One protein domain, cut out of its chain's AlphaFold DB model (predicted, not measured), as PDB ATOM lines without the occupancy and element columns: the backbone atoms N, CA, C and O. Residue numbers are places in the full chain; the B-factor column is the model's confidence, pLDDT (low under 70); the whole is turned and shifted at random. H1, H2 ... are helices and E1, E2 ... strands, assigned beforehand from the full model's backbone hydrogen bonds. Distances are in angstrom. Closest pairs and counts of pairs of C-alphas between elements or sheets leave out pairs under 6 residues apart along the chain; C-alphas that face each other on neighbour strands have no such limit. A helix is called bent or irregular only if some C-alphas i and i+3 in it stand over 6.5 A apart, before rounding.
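AT A GLANCE: This is residues 26 to 101 of the 102 residues of the protein "Alpha/beta hydrolase" of Micromonospora aurantiaca (UniProt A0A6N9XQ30). A small, flat arrangement has the short helix H2 in its middle, with the longer helix H1 beside it and the two-stranded hairpin E1 and E2 beyond it, so that H2 lies between H1 and E2. From the end of E2 a long stretch without a named element, residues 70 to 91, loops out and comes back to H2. The printed part has 76 residues, with two named helices and two named strands in the order H1, E1, E2, H2; the one sheet has the order E1, E2 and is antiparallel. The class is mixed, helices and strands, with under half of the residues, 37 of 76, in named elements. The whole is only just loose, close to compact, with a radius of gyration of the C-alphas of 14.0 A, and the C-alphas span 45 by 36 by 16 A.

HOW THE PARTS SIT: H1, residues 27 to 41, touches H2, residues 92 to 99, with its residues 34 to 39 alone. The closest C-alphas are those of Leu 35 and Thr 94, 5.5 A apart. The two helices run the same way at a shallow tilt of 26 degrees. E1, residues 50 to 56, and E2, residues 63 to 69, form a hairpin of antiparallel neighbours, with 155 degrees between their directions. The C-alphas of Asp 53 and Arg 66 face each other at 4.5 A, and N 52 and O 67 are within hydrogen-bond range at 2.9 A, as are N 67 and O 52 at 2.8 A. The closest C-alphas of E2 and H2 are those of Arg 66 and Val 92, 6.3 A apart. H1 and E2 are apart, and so are E1 and H2. In H1 every O i to N i+4 pair is within hydrogen-bond range; in H2 2 of 4 are. H2 is irregular, with C-alphas 94 and 97 standing 7.4 A apart.

IN THESE COORDINATES: H1 begins at C-alpha 27, at (-23.688, -6.188, -43.445), and measures 20.8 A from first to last C-alpha. E1 measures 18.0 A and E2 19.0 A, the latter ending at C-alpha 69, at (-31.518, -35.885, -50.656). H2 measures 9.2 A and ends at C-alpha 99, at (-30.470, -29.452, -43.183).

THE WHOLE: The two C-alphas farthest apart are those of Thr 26 and Asp 73, at 45.6 A. The link from E2 to H2, 22 residues, is long; those from H1 to E1, 8 residues, and from E1 to E2, 6 residues, are short. The printed part has no cut. The mean pLDDT of the printed part is 95.8, and no printed residue is under 70.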
ATOM      1  N   THR A  26     -20.403  -3.847 -40.670       98.00
ATOM      2  CA  THR A  26     -21.114  -3.754 -41.950       98.00
ATOM      3  C   THR A  26     -21.889  -5.047 -42.226       98.00
ATOM      4  O   THR A  26     -21.569  -6.114 -41.702       98.00
ATOM      5  N   LEU A  27     -22.901  -4.995 -43.099       97.62
ATOM      6  CA  LEU A  27     -23.688  -6.188 -43.445       97.62
ATOM      7  C   LEU A  27     -22.842  -7.313 -44.055       97.62
ATOM      8  O   LEU A  27     -23.105  -8.486 -43.799       97.62
ATOM      9  N   ALA A  28     -21.844  -6.964 -44.869       97.62
ATOM     10  CA  ALA A  28     -20.960  -7.945 -45.490       97.62
ATOM     11  C   ALA A  28     -20.107  -8.669 -44.436       97.62
ATOM     12  O   ALA A  28     -20.043  -9.897 -44.435       97.62
ATOM     13  N   GLU A  29     -19.522  -7.915 -43.504       97.94
ATOM     14  CA  GLU A  29     -18.741  -8.462 -42.393       97.94
ATOM     15  C   GLU A  29     -19.612  -9.302 -41.458       97.94
ATOM     16  O   GLU A  29     -19.252 -10.435 -41.153       97.94
ATOM     17  N   ALA A  30     -20.795  -8.808 -41.083       97.94
ATOM     18  CA  ALA A  30     -21.713  -9.532 -40.213       97.94
ATOM     19  C   ALA A  30     -22.139 -10.879 -40.820       97.94
ATOM     20  O   ALA A  30     -22.154 -11.888 -40.118       97.94
ATOM     21  N   ARG A  31     -22.430 -10.928 -42.130       97.69
ATOM     22  CA  ARG A  31     -22.747 -12.180 -42.844       97.69
ATOM     23  C   ARG A  31     -21.565 -13.144 -42.877       97.69
ATOM     24  O   ARG A  31     -21.747 -14.340 -42.665       97.69
ATOM     25  N   ALA A  32     -20.362 -12.633 -43.129       97.38
ATOM     26  CA  ALA A  32     -19.154 -13.449 -43.138       97.38
ATOM     27  C   ALA A  32     -18.835 -14.009 -41.739       97.38
ATOM     28  O   ALA A  32     -18.537 -15.196 -41.603       97.38
ATOM     29  N   ALA A  33     -18.950 -13.177 -40.700       96.50
ATOM     30  CA  ALA A  33     -18.728 -13.556 -39.311       96.50
ATOM     31  C   ALA A  33     -19.758 -14.583 -38.819       96.50
ATOM     32  O   ALA A  33     -19.387 -15.529 -38.124       96.50
ATOM     33  N   ASP A  34     -21.029 -14.433 -39.202       96.81
ATOM     34  CA  ASP A  34     -22.100 -15.384 -38.886       96.81
ATOM     35  C   ASP A  34     -21.830 -16.764 -39.505       96.81
ATOM     36  O   ASP A  34     -21.772 -17.767 -38.791       96.81
ATOM     37  N   LEU A  35     -21.532 -16.816 -40.810       96.94
ATOM     38  CA  LEU A  35     -21.169 -18.064 -41.489       96.94
ATOM     39  C   LEU A  35     -19.929 -18.724 -40.871       96.94
ATOM     40  O   LEU A  35     -19.911 -19.940 -40.668       96.94
ATOM     41  N   ALA A  36     -18.896 -17.939 -40.556       95.56
ATOM     42  CA  ALA A  36     -17.683 -18.448 -39.922       95.56
ATOM     43  C   ALA A  36     -17.968 -19.025 -38.525       95.56
ATOM     44  O   ALA A  36     -17.503 -20.120 -38.208       95.56
ATOM     45  N   ALA A  37     -18.768 -18.330 -37.712       94.25
ATOM     46  CA  ALA A  37     -19.149 -18.788 -36.380       94.25
ATOM     47  C   ALA A  37     -19.989 -20.073 -36.430       94.25
ATOM     48  O   ALA A  37     -19.739 -20.989 -35.647       94.25
ATOM     49  N   ILE A  38     -20.938 -20.169 -37.367       94.69
ATOM     50  CA  ILE A  38     -21.741 -21.379 -37.573       94.69
ATOM     51  C   ILE A  38     -20.849 -22.544 -37.983       94.69
ATOM     52  O   ILE A  38     -20.963 -23.614 -37.396       94.69
ATOM     53  N   ARG A  39     -19.923 -22.356 -38.927       93.25
ATOM     54  CA  ARG A  39     -19.003 -23.423 -39.351       93.25
ATOM     55  C   ARG A  39     -18.073 -23.878 -38.229       93.25
ATOM     56  O   ARG A  39     -17.846 -25.070 -38.094       93.25
ATOM     57  N   ALA A  40     -17.570 -22.950 -37.418       91.31
ATOM     58  CA  ALA A  40     -16.700 -23.267 -36.287       91.31
ATOM     59  C   ALA A  40     -17.444 -23.941 -35.119       91.31
ATOM     60  O   ALA A  40     -16.847 -24.718 -34.379       91.31
ATOM     61  N   GLY A  41     -18.728 -23.619 -34.930       88.56
ATOM     62  CA  GLY A  41     -19.577 -24.207 -33.890       88.56
ATOM     63  C   GLY A  41     -20.315 -25.475 -34.326       88.56
ATOM     64  O   GLY A  41     -20.797 -26.224 -33.478       88.56
ATOM     65  N   SER A  42     -20.419 -25.717 -35.633       84.38
ATOM     66  CA  SER A  42     -21.011 -26.933 -36.184       84.38
ATOM     67  C   SER A  42     -20.012 -28.079 -36.072       84.38
ATOM     68  O   SER A  42     -18.832 -27.922 -36.374       84.38
ATOM     69  N   GLY A  43     -20.485 -29.239 -35.617       86.06
ATOM     70  CA  GLY A  43     -19.690 -30.464 -35.618       86.06
ATOM     71  C   GLY A  43     -19.474 -31.017 -37.029       86.06
ATOM     72  O   GLY A  43     -19.663 -30.325 -38.030       86.06
ATOM     73  N   ALA A  44     -19.111 -32.299 -37.105       89.19
ATOM     74  CA  ALA A  44     -19.054 -33.003 -38.380       89.19
ATOM     75  C   ALA A  44     -20.395 -32.884 -39.119       89.19
ATOM     76  O   ALA A  44     -21.470 -33.010 -38.528       89.19
ATOM     77  N   VAL A  45     -20.302 -32.604 -40.413       90.62
ATOM     78  CA  VAL A  45     -21.457 -32.484 -41.294       90.62
ATOM     79  C   VAL A  45     -21.932 -33.888 -41.665       90.62
ATOM     80  O   VAL A  45     -21.125 -34.708 -42.097       90.62
ATOM     81  N   GLU A  46     -23.228 -34.154 -41.502       93.50
ATOM     82  CA  GLU A  46     -23.814 -35.462 -41.815       93.50
ATOM     83  C   GLU A  46     -23.734 -35.738 -43.333       93.50
ATOM     84  O   GLU A  46     -24.106 -34.872 -44.143       93.50
ATOM     85  N   PRO A  47     -23.217 -36.905 -43.761       95.06
ATOM     86  CA  PRO A  47     -23.253 -37.289 -45.162       95.06
ATOM     87  C   PRO A  47     -24.701 -37.525 -45.610       95.06
ATOM     88  O   PRO A  47     -25.507 -38.105 -44.895       95.06
ATOM     89  N   VAL A  48     -25.018 -37.092 -46.828       96.06
ATOM     90  CA  VAL A  48     -26.294 -37.382 -47.496       96.06
ATOM     91  C   VAL A  48     -26.009 -37.829 -48.924       96.06
ATOM     92  O   VAL A  48     -24.946 -37.510 -49.465       96.06
ATOM     93  N   SER A  49     -26.959 -38.540 -49.527       96.56
ATOM     94  CA  SER A  49     -26.827 -39.133 -50.863       96.56
ATOM     95  C   SER A  49     -26.497 -38.103 -51.945       96.56
ATOM     96  O   SER A  49     -25.597 -38.293 -52.760       96.56
ATOM     97  N   GLU A  50     -27.207 -36.973 -51.937       96.88
ATOM     98  CA  GLU A  50     -27.020 -35.901 -52.911       96.88
ATOM     99  C   GLU A  50     -27.177 -34.540 -52.235       96.88
ATOM    100  O   GLU A  50     -28.078 -34.324 -51.417       96.88
ATOM    101  N   VAL A  51     -26.325 -33.598 -52.637       98.00
ATOM    102  CA  VAL A  51     -26.535 -32.172 -52.395       98.00
ATOM    103  C   VAL A  51     -26.460 -31.442 -53.717       98.00
ATOM    104  O   VAL A  51     -25.460 -31.539 -54.428       98.00
ATOM    105  N   ARG A  52     -27.522 -30.705 -54.040       97.94
ATOM    106  CA  ARG A  52     -27.639 -29.993 -55.309       97.94
ATOM    107  C   ARG A  52     -28.127 -28.572 -55.111       97.94
ATOM    108  O   ARG A  52     -29.210 -28.352 -54.571       97.94
ATOM    109  N   ASP A  53     -27.371 -27.634 -55.664       98.50
ATOM    110  CA  ASP A  53     -27.771 -26.234 -55.760       98.50
ATOM    111  C   ASP A  53     -28.548 -26.000 -57.052       98.50
ATOM    112  O   ASP A  53     -28.186 -26.491 -58.124       98.50
ATOM    113  N   THR A  54     -29.654 -25.270 -56.950       97.88
ATOM    114  CA  THR A  54     -30.481 -24.880 -58.094       97.88
ATOM    115  C   THR A  54     -31.231 -23.585 -57.786       97.88
ATOM    116  O   THR A  54     -31.045 -22.971 -56.736       97.88
ATOM    117  N   THR A  55     -32.084 -23.148 -58.706       97.88
ATOM    118  CA  THR A  55     -32.958 -21.991 -58.520       97.88
ATOM    119  C   THR A  55     -34.408 -22.347 -58.795       97.88
ATOM    120  O   THR A  55     -34.691 -23.129 -59.702       97.88
ATOM    121  N   VAL A  56     -35.328 -21.709 -58.077       97.25
ATOM    122  CA  VAL A  56     -36.772 -21.779 -58.349       97.25
ATOM    123  C   VAL A  56     -37.313 -20.399 -58.740       97.25
ATOM    124  O   VAL A  56     -36.774 -19.393 -58.277       97.25
ATOM    125  N   PRO A  57     -38.361 -20.297 -59.578       98.19
ATOM    126  CA  PRO A  57     -38.983 -19.011 -59.881       98.19
ATOM    127  C   PRO A  57     -39.546 -18.348 -58.617       98.19
ATOM    128  O   PRO A  57     -40.229 -18.997 -57.824       98.19
ATOM    129  N   GLY A  58     -39.295 -17.052 -58.450       97.12
ATOM    130  CA  GLY A  58     -39.837 -16.240 -57.365       97.12
ATOM    131  C   GLY A  58     -40.330 -14.877 -57.857       97.12
ATOM    132  O   GLY A  58     -39.990 -14.451 -58.964       97.12
ATOM    133  N   PRO A  59     -41.120 -14.158 -57.041       96.31
ATOM    134  CA  PRO A  59     -41.727 -12.883 -57.433       96.31
ATOM    135  C   PRO A  59     -40.706 -11.763 -57.698       96.31
ATOM    136  O   PRO A  59     -41.016 -10.813 -58.408       96.31
ATOM    137  N   GLY A  60     -39.491 -11.876 -57.151       96.31
ATOM    138  CA  GLY A  60     -38.371 -10.955 -57.389       96.31
ATOM    139  C   GLY A  60     -37.300 -11.500 -58.339       96.31
ATOM    140  O   GLY A  60     -36.203 -10.949 -58.382       96.31
ATOM    141  N   GLY A  61     -37.583 -12.593 -59.055       97.81
ATOM    142  CA  GLY A  61     -36.612 -13.335 -59.861       97.81
ATOM    143  C   GLY A  61     -36.264 -14.711 -59.274       97.81
ATOM    144  O   GLY A  61     -36.884 -15.142 -58.297       97.81
ATOM    145  N   PRO A  62     -35.309 -15.438 -59.888       98.06
ATOM    146  CA  PRO A  62     -34.900 -16.766 -59.436       98.06
ATOM    147  C   PRO A  62     -34.361 -16.756 -57.998       98.06
ATOM    148  O   PRO A  62     -33.488 -15.962 -57.656       98.06
ATOM    149  N   LEU A  63     -34.864 -17.667 -57.166       96.50
ATOM    150  CA  LEU A  63     -34.456 -17.845 -55.775       96.50
ATOM    151  C   LEU A  63     -33.480 -19.023 -55.671       96.50
ATOM    152  O   LEU A  63     -33.848 -20.123 -56.093       96.50
ATOM    153  N   PRO A  64     -32.270 -18.839 -55.115       96.88
ATOM    154  CA  PRO A  64     -31.342 -19.941 -54.899       96.88
ATOM    155  C   PRO A  64     -31.874 -20.886 -53.819       96.88
ATOM    156  O   PRO A  64     -32.324 -20.449 -52.759       96.88
ATOM    157  N   VAL A  65     -31.789 -22.186 -54.082       98.06
ATOM    158  CA  VAL A  65     -32.141 -23.251 -53.140       98.06
ATOM    159  C   VAL A  65     -31.074 -24.340 -53.171       98.06
ATOM    160  O   VAL A  65     -30.490 -24.623 -54.218       98.06
ATOM    161  N   ARG A  66     -30.853 -24.976 -52.023       98.50
ATOM    162  CA  ARG A  66     -30.057 -26.197 -51.903       98.50
ATOM    163  C   ARG A  66     -30.992 -27.343 -51.552       98.50
ATOM    164  O   ARG A  66     -31.808 -27.213 -50.643       98.50
ATOM    165  N   ILE A  67     -30.892 -28.432 -52.300       98.19
ATOM    166  CA  ILE A  67     -31.652 -29.659 -52.086       98.19
ATOM    167  C   ILE A  67     -30.706 -30.681 -51.472       98.19
ATOM    168  O   ILE A  67     -29.679 -31.003 -52.069       98.19
ATOM    169  N   HIS A  68     -31.079 -31.201 -50.310       97.94
ATOM    170  CA  HIS A  68     -30.431 -32.337 -49.665       97.94
ATOM    171  C   HIS A  68     -31.326 -33.559 -49.862       97.94
ATOM    172  O   HIS A  68     -32.492 -33.536 -49.468       97.94
ATOM    173  N   ARG A  69     -30.806 -34.611 -50.501       96.75
ATOM    174  CA  ARG A  69     -31.518 -35.885 -50.656       96.75
ATOM    175  C   ARG A  69     -30.836 -36.944 -49.781       96.75
ATOM    176  O   ARG A  69     -29.676 -37.262 -50.050       96.75
ATOM    177  N   PRO A  70     -31.518 -37.483 -48.755       95.31
ATOM    178  CA  PRO A  70     -31.000 -38.610 -47.988       95.31
ATOM    179  C   PRO A  70     -31.095 -39.906 -48.805       95.31
ATOM    180  O   PRO A  70     -31.735 -39.944 -49.860       95.31
ATOM    181  N   ASP A  71     -30.465 -40.972 -48.317       93.62
ATOM    182  CA  ASP A  71     -30.594 -42.293 -48.931       93.62
ATOM    183  C   ASP A  71     -32.043 -42.800 -48.841       93.62
ATOM    184  O   ASP A  71     -32.723 -42.627 -47.827       93.62
ATOM    185  N   GLY A  72     -32.522 -43.429 -49.916       92.44
ATOM    186  CA  GLY A  72     -33.866 -43.996 -49.980       92.44
ATOM    187  C   GLY A  72     -34.414 -44.115 -51.401       92.44
ATOM    188  O   GLY A  72     -34.166 -43.269 -52.270       92.44
ATOM    189  N   ASP A  73     -35.202 -45.166 -51.613       93.69
ATOM    190  CA  ASP A  73     -35.836 -45.466 -52.893       93.69
ATOM    191  C   ASP A  73     -37.185 -44.755 -53.047       93.69
ATOM    192  O   ASP A  73     -37.961 -44.611 -52.102       93.69
ATOM    193  N   GLY A  74     -37.491 -44.347 -54.279       94.19
ATOM    194  CA  GLY A  74     -38.775 -43.745 -54.625       94.19
ATOM    195  C   GLY A  74     -38.993 -42.323 -54.076       94.19
ATOM    196  O   GLY A  74     -38.038 -41.604 -53.746       94.19
ATOM    197  N   PRO A  75     -40.260 -41.864 -54.062       94.94
ATOM    198  CA  PRO A  75     -40.638 -40.571 -53.505       94.94
ATOM    199  C   PRO A  75     -40.440 -40.535 -51.985       94.94
ATOM    200  O   PRO A  75     -40.910 -41.417 -51.273       94.94
ATOM    201  N   LEU A  76     -39.797 -39.475 -51.498       95.12
ATOM    202  CA  LEU A  76     -39.594 -39.210 -50.073       95.12
ATOM    203  C   LEU A  76     -40.452 -38.007 -49.645       95.12
ATOM    204  O   LEU A  76     -40.731 -37.145 -50.485       95.12
ATOM    205  N   PRO A  77     -40.875 -37.915 -48.371       95.38
ATOM    206  CA  PRO A  77     -41.474 -36.691 -47.853       95.38
ATOM    207  C   PRO A  77     -40.485 -35.521 -47.964       95.38
ATOM    208  O   PRO A  77     -39.286 -35.686 -47.744       95.38
ATOM    209  N   THR A  78     -40.996 -34.332 -48.283       96.25
ATOM    210  CA  THR A  78     -40.172 -33.134 -48.504       96.25
ATOM    211  C   THR A  78     -40.381 -32.120 -47.388       96.25
ATOM    212  O   THR A  78     -41.505 -31.672 -47.158       96.25
ATOM    213  N   LEU A  79     -39.286 -31.698 -46.751       97.81
ATOM    214  CA  LEU A  79     -39.247 -30.543 -45.856       97.81
ATOM    215  C   LEU A  79     -38.735 -29.315 -46.616       97.81
ATOM    216  O   LEU A  79     -37.671 -29.353 -47.228       97.81
ATOM    217  N   VAL A  80     -39.467 -28.205 -46.533       97.50
ATOM    218  CA  VAL A  80     -38.980 -26.899 -46.994       97.50
ATOM    219  C   VAL A  80     -38.446 -26.137 -45.787       97.50
ATOM    220  O   VAL A  80     -39.215 -25.732 -44.915       97.50
ATOM    221  N   TYR A  81     -37.127 -25.961 -45.730       98.19
ATOM    222  CA  TYR A  81     -36.452 -25.267 -44.636       98.19
ATOM    223  C   TYR A  81     -36.145 -23.813 -45.006       98.19
ATOM    224  O   TYR A  81     -35.546 -23.536 -46.046       98.19
ATOM    225  N   PHE A  82     -36.510 -22.886 -44.121       97.19
ATOM    226  CA  PHE A  82     -36.169 -21.470 -44.229       97.19
ATOM    227  C   PHE A  82     -35.140 -21.132 -43.152       97.19
ATOM    228  O   PHE A  82     -35.404 -21.302 -41.962       97.19
ATOM    229  N   PHE A  83     -33.960 -20.675 -43.566       96.75
ATOM    230  CA  PHE A  83     -32.884 -20.355 -42.635       96.75
ATOM    231  C   PHE A  83     -33.188 -19.105 -41.800       96.75
ATOM    232  O   PHE A  83     -33.913 -18.204 -42.222       96.75
ATOM    233  N   GLY A  84     -32.627 -19.071 -40.589       96.12
ATOM    234  CA  GLY A  84     -32.719 -17.929 -39.681       96.12
ATOM    235  C   GLY A  84     -31.802 -16.765 -40.080       96.12
ATOM    236  O   GLY A  84     -31.386 -16.637 -41.222       96.12
ATOM    237  N   GLY A  85     -31.462 -15.901 -39.122       95.50
ATOM    238  CA  GLY A  85     -30.594 -14.737 -39.371       95.50
ATOM    239  C   GLY A  85     -31.330 -13.395 -39.406       95.50
ATOM    240  O   GLY A  85     -30.796 -12.400 -39.897       95.50
ATOM    241  N   GLY A  86     -32.567 -13.349 -38.894       95.75
ATOM    242  CA  GLY A  86     -33.310 -12.098 -38.699       95.75
ATOM    243  C   GLY A  86     -33.555 -11.324 -39.995       95.75
ATOM    244  O   GLY A  86     -33.440 -10.100 -40.002       95.75
ATOM    245  N   TRP A  87     -33.813 -12.037 -41.098       95.69
ATOM    246  CA  TRP A  87     -34.045 -11.472 -42.439       95.69
ATOM    247  C   TRP A  87     -32.877 -10.659 -43.017       95.69
ATOM    248  O   TRP A  87     -33.024  -9.993 -44.038       95.69
ATOM    249  N   THR A  88     -31.713 -10.710 -42.368       95.88
ATOM    250  CA  THR A  88     -30.554  -9.867 -42.686       95.88
ATOM    251  C   THR A  88     -29.318 -10.718 -42.962       95.88
ATOM    252  O   THR A  88     -28.586 -10.470 -43.928       95.88
ATOM    253  N   LEU A  89     -29.102 -11.731 -42.122       97.12
ATOM    254  CA  LEU A  89     -28.013 -12.702 -42.190       97.12
ATOM    255  C   LEU A  89     -28.499 -14.028 -42.794       97.12
ATOM    256  O   LEU A  89     -29.650 -14.140 -43.216       97.12
ATOM    257  N   GLY A  90     -27.615 -15.026 -42.804       95.81
ATOM    258  CA  GLY A  90     -27.921 -16.365 -43.291       95.81
ATOM    259  C   GLY A  90     -27.765 -16.546 -44.802       95.81
ATOM    260  O   GLY A  90     -27.756 -15.600 -45.593       95.81
ATOM    261  N   SER A  91     -27.613 -17.806 -45.192       96.12
ATOM    262  CA  SER A  91     -27.612 -18.304 -46.564       96.12
ATOM    263  C   SER A  91     -27.904 -19.811 -46.572       96.12
ATOM    264  O   SER A  91     -28.017 -20.454 -45.524       96.12
ATOM    265  N   VAL A  92     -27.957 -20.422 -47.759       96.56
ATOM    266  CA  VAL A  92     -27.973 -21.892 -47.878       96.56
ATOM    267  C   VAL A  92     -26.754 -22.548 -47.215       96.56
ATOM    268  O   VAL A  92     -26.852 -23.670 -46.729       96.56
ATOM    269  N   ASP A  93     -25.626 -21.838 -47.109       96.31
ATOM    270  CA  ASP A  93     -24.412 -22.354 -46.471       96.31
ATOM    271  C   ASP A  93     -24.468 -22.294 -44.945       96.31
ATOM    272  O   ASP A  93     -23.904 -23.166 -44.288       96.31
ATOM    273  N   THR A  94     -25.158 -21.308 -44.361       96.75
ATOM    274  CA  THR A  94     -25.360 -21.274 -42.903       96.75
ATOM    275  C   THR A  94     -26.305 -22.379 -42.434       96.75
ATOM    276  O   THR A  94     -26.242 -22.796 -41.284       96.75
ATOM    277  N   ALA A  95     -27.187 -22.855 -43.316       96.56
ATOM    278  CA  ALA A  95     -28.153 -23.904 -43.006       96.56
ATOM    279  C   ALA A  95     -27.697 -25.315 -43.408       96.56
ATOM    280  O   ALA A  95     -28.339 -26.286 -43.018       96.56
ATOM    281  N   ASP A  96     -26.597 -25.456 -44.150       96.69
ATOM    282  CA  ASP A  96     -26.189 -26.740 -44.731       96.69
ATOM    283  C   ASP A  96     -26.052 -27.854 -43.680       96.69
ATOM    284  O   ASP A  96     -26.622 -28.933 -43.830       96.69
ATOM    285  N   GLY A  97     -25.361 -27.565 -42.575       95.69
ATOM    286  CA  GLY A  97     -25.125 -28.542 -41.514       95.69
ATOM    287  C   GLY A  97     -26.396 -28.991 -40.790       95.69
ATOM    288  O   GLY A  97     -26.499 -30.163 -40.441       95.69
ATOM    289  N   ILE A  98     -27.369 -28.094 -40.571       95.19
ATOM    290  CA  ILE A  98     -28.638 -28.477 -39.936       95.19
ATOM    291  C   ILE A  98     -29.528 -29.237 -40.918       95.19
ATOM    292  O   ILE A  98     -30.059 -30.273 -40.540       95.19
ATOM    293  N   CYS A  99     -29.629 -28.799 -42.178       96.94
ATOM    294  CA  CYS A  99     -30.470 -29.452 -43.183       96.94
ATOM    295  C   CYS A  99     -30.057 -30.900 -43.459       96.94
ATOM    296  O   CYS A  99     -30.915 -31.726 -43.734       96.94
ATOM    297  N   ARG A 100     -28.767 -31.227 -43.347       96.44
ATOM    298  CA  ARG A 100     -28.281 -32.608 -43.499       96.44
ATOM    299  C   ARG A 100     -28.613 -33.523 -42.318       96.44
ATOM    300  O   ARG A 100     -28.477 -34.731 -42.448       96.44
ATOM    301  N   ARG A 101     -28.996 -32.962 -41.166       93.88
ATOM    302  CA  ARG A 101     -29.355 -33.708 -39.945       93.88
ATOM    303  C   ARG A 101     -30.868 -33.858 -39.754       93.88
ATOM    304  O   ARG A 101     -31.272 -34.456 -38.757       93.88
TER     305      ARG A 101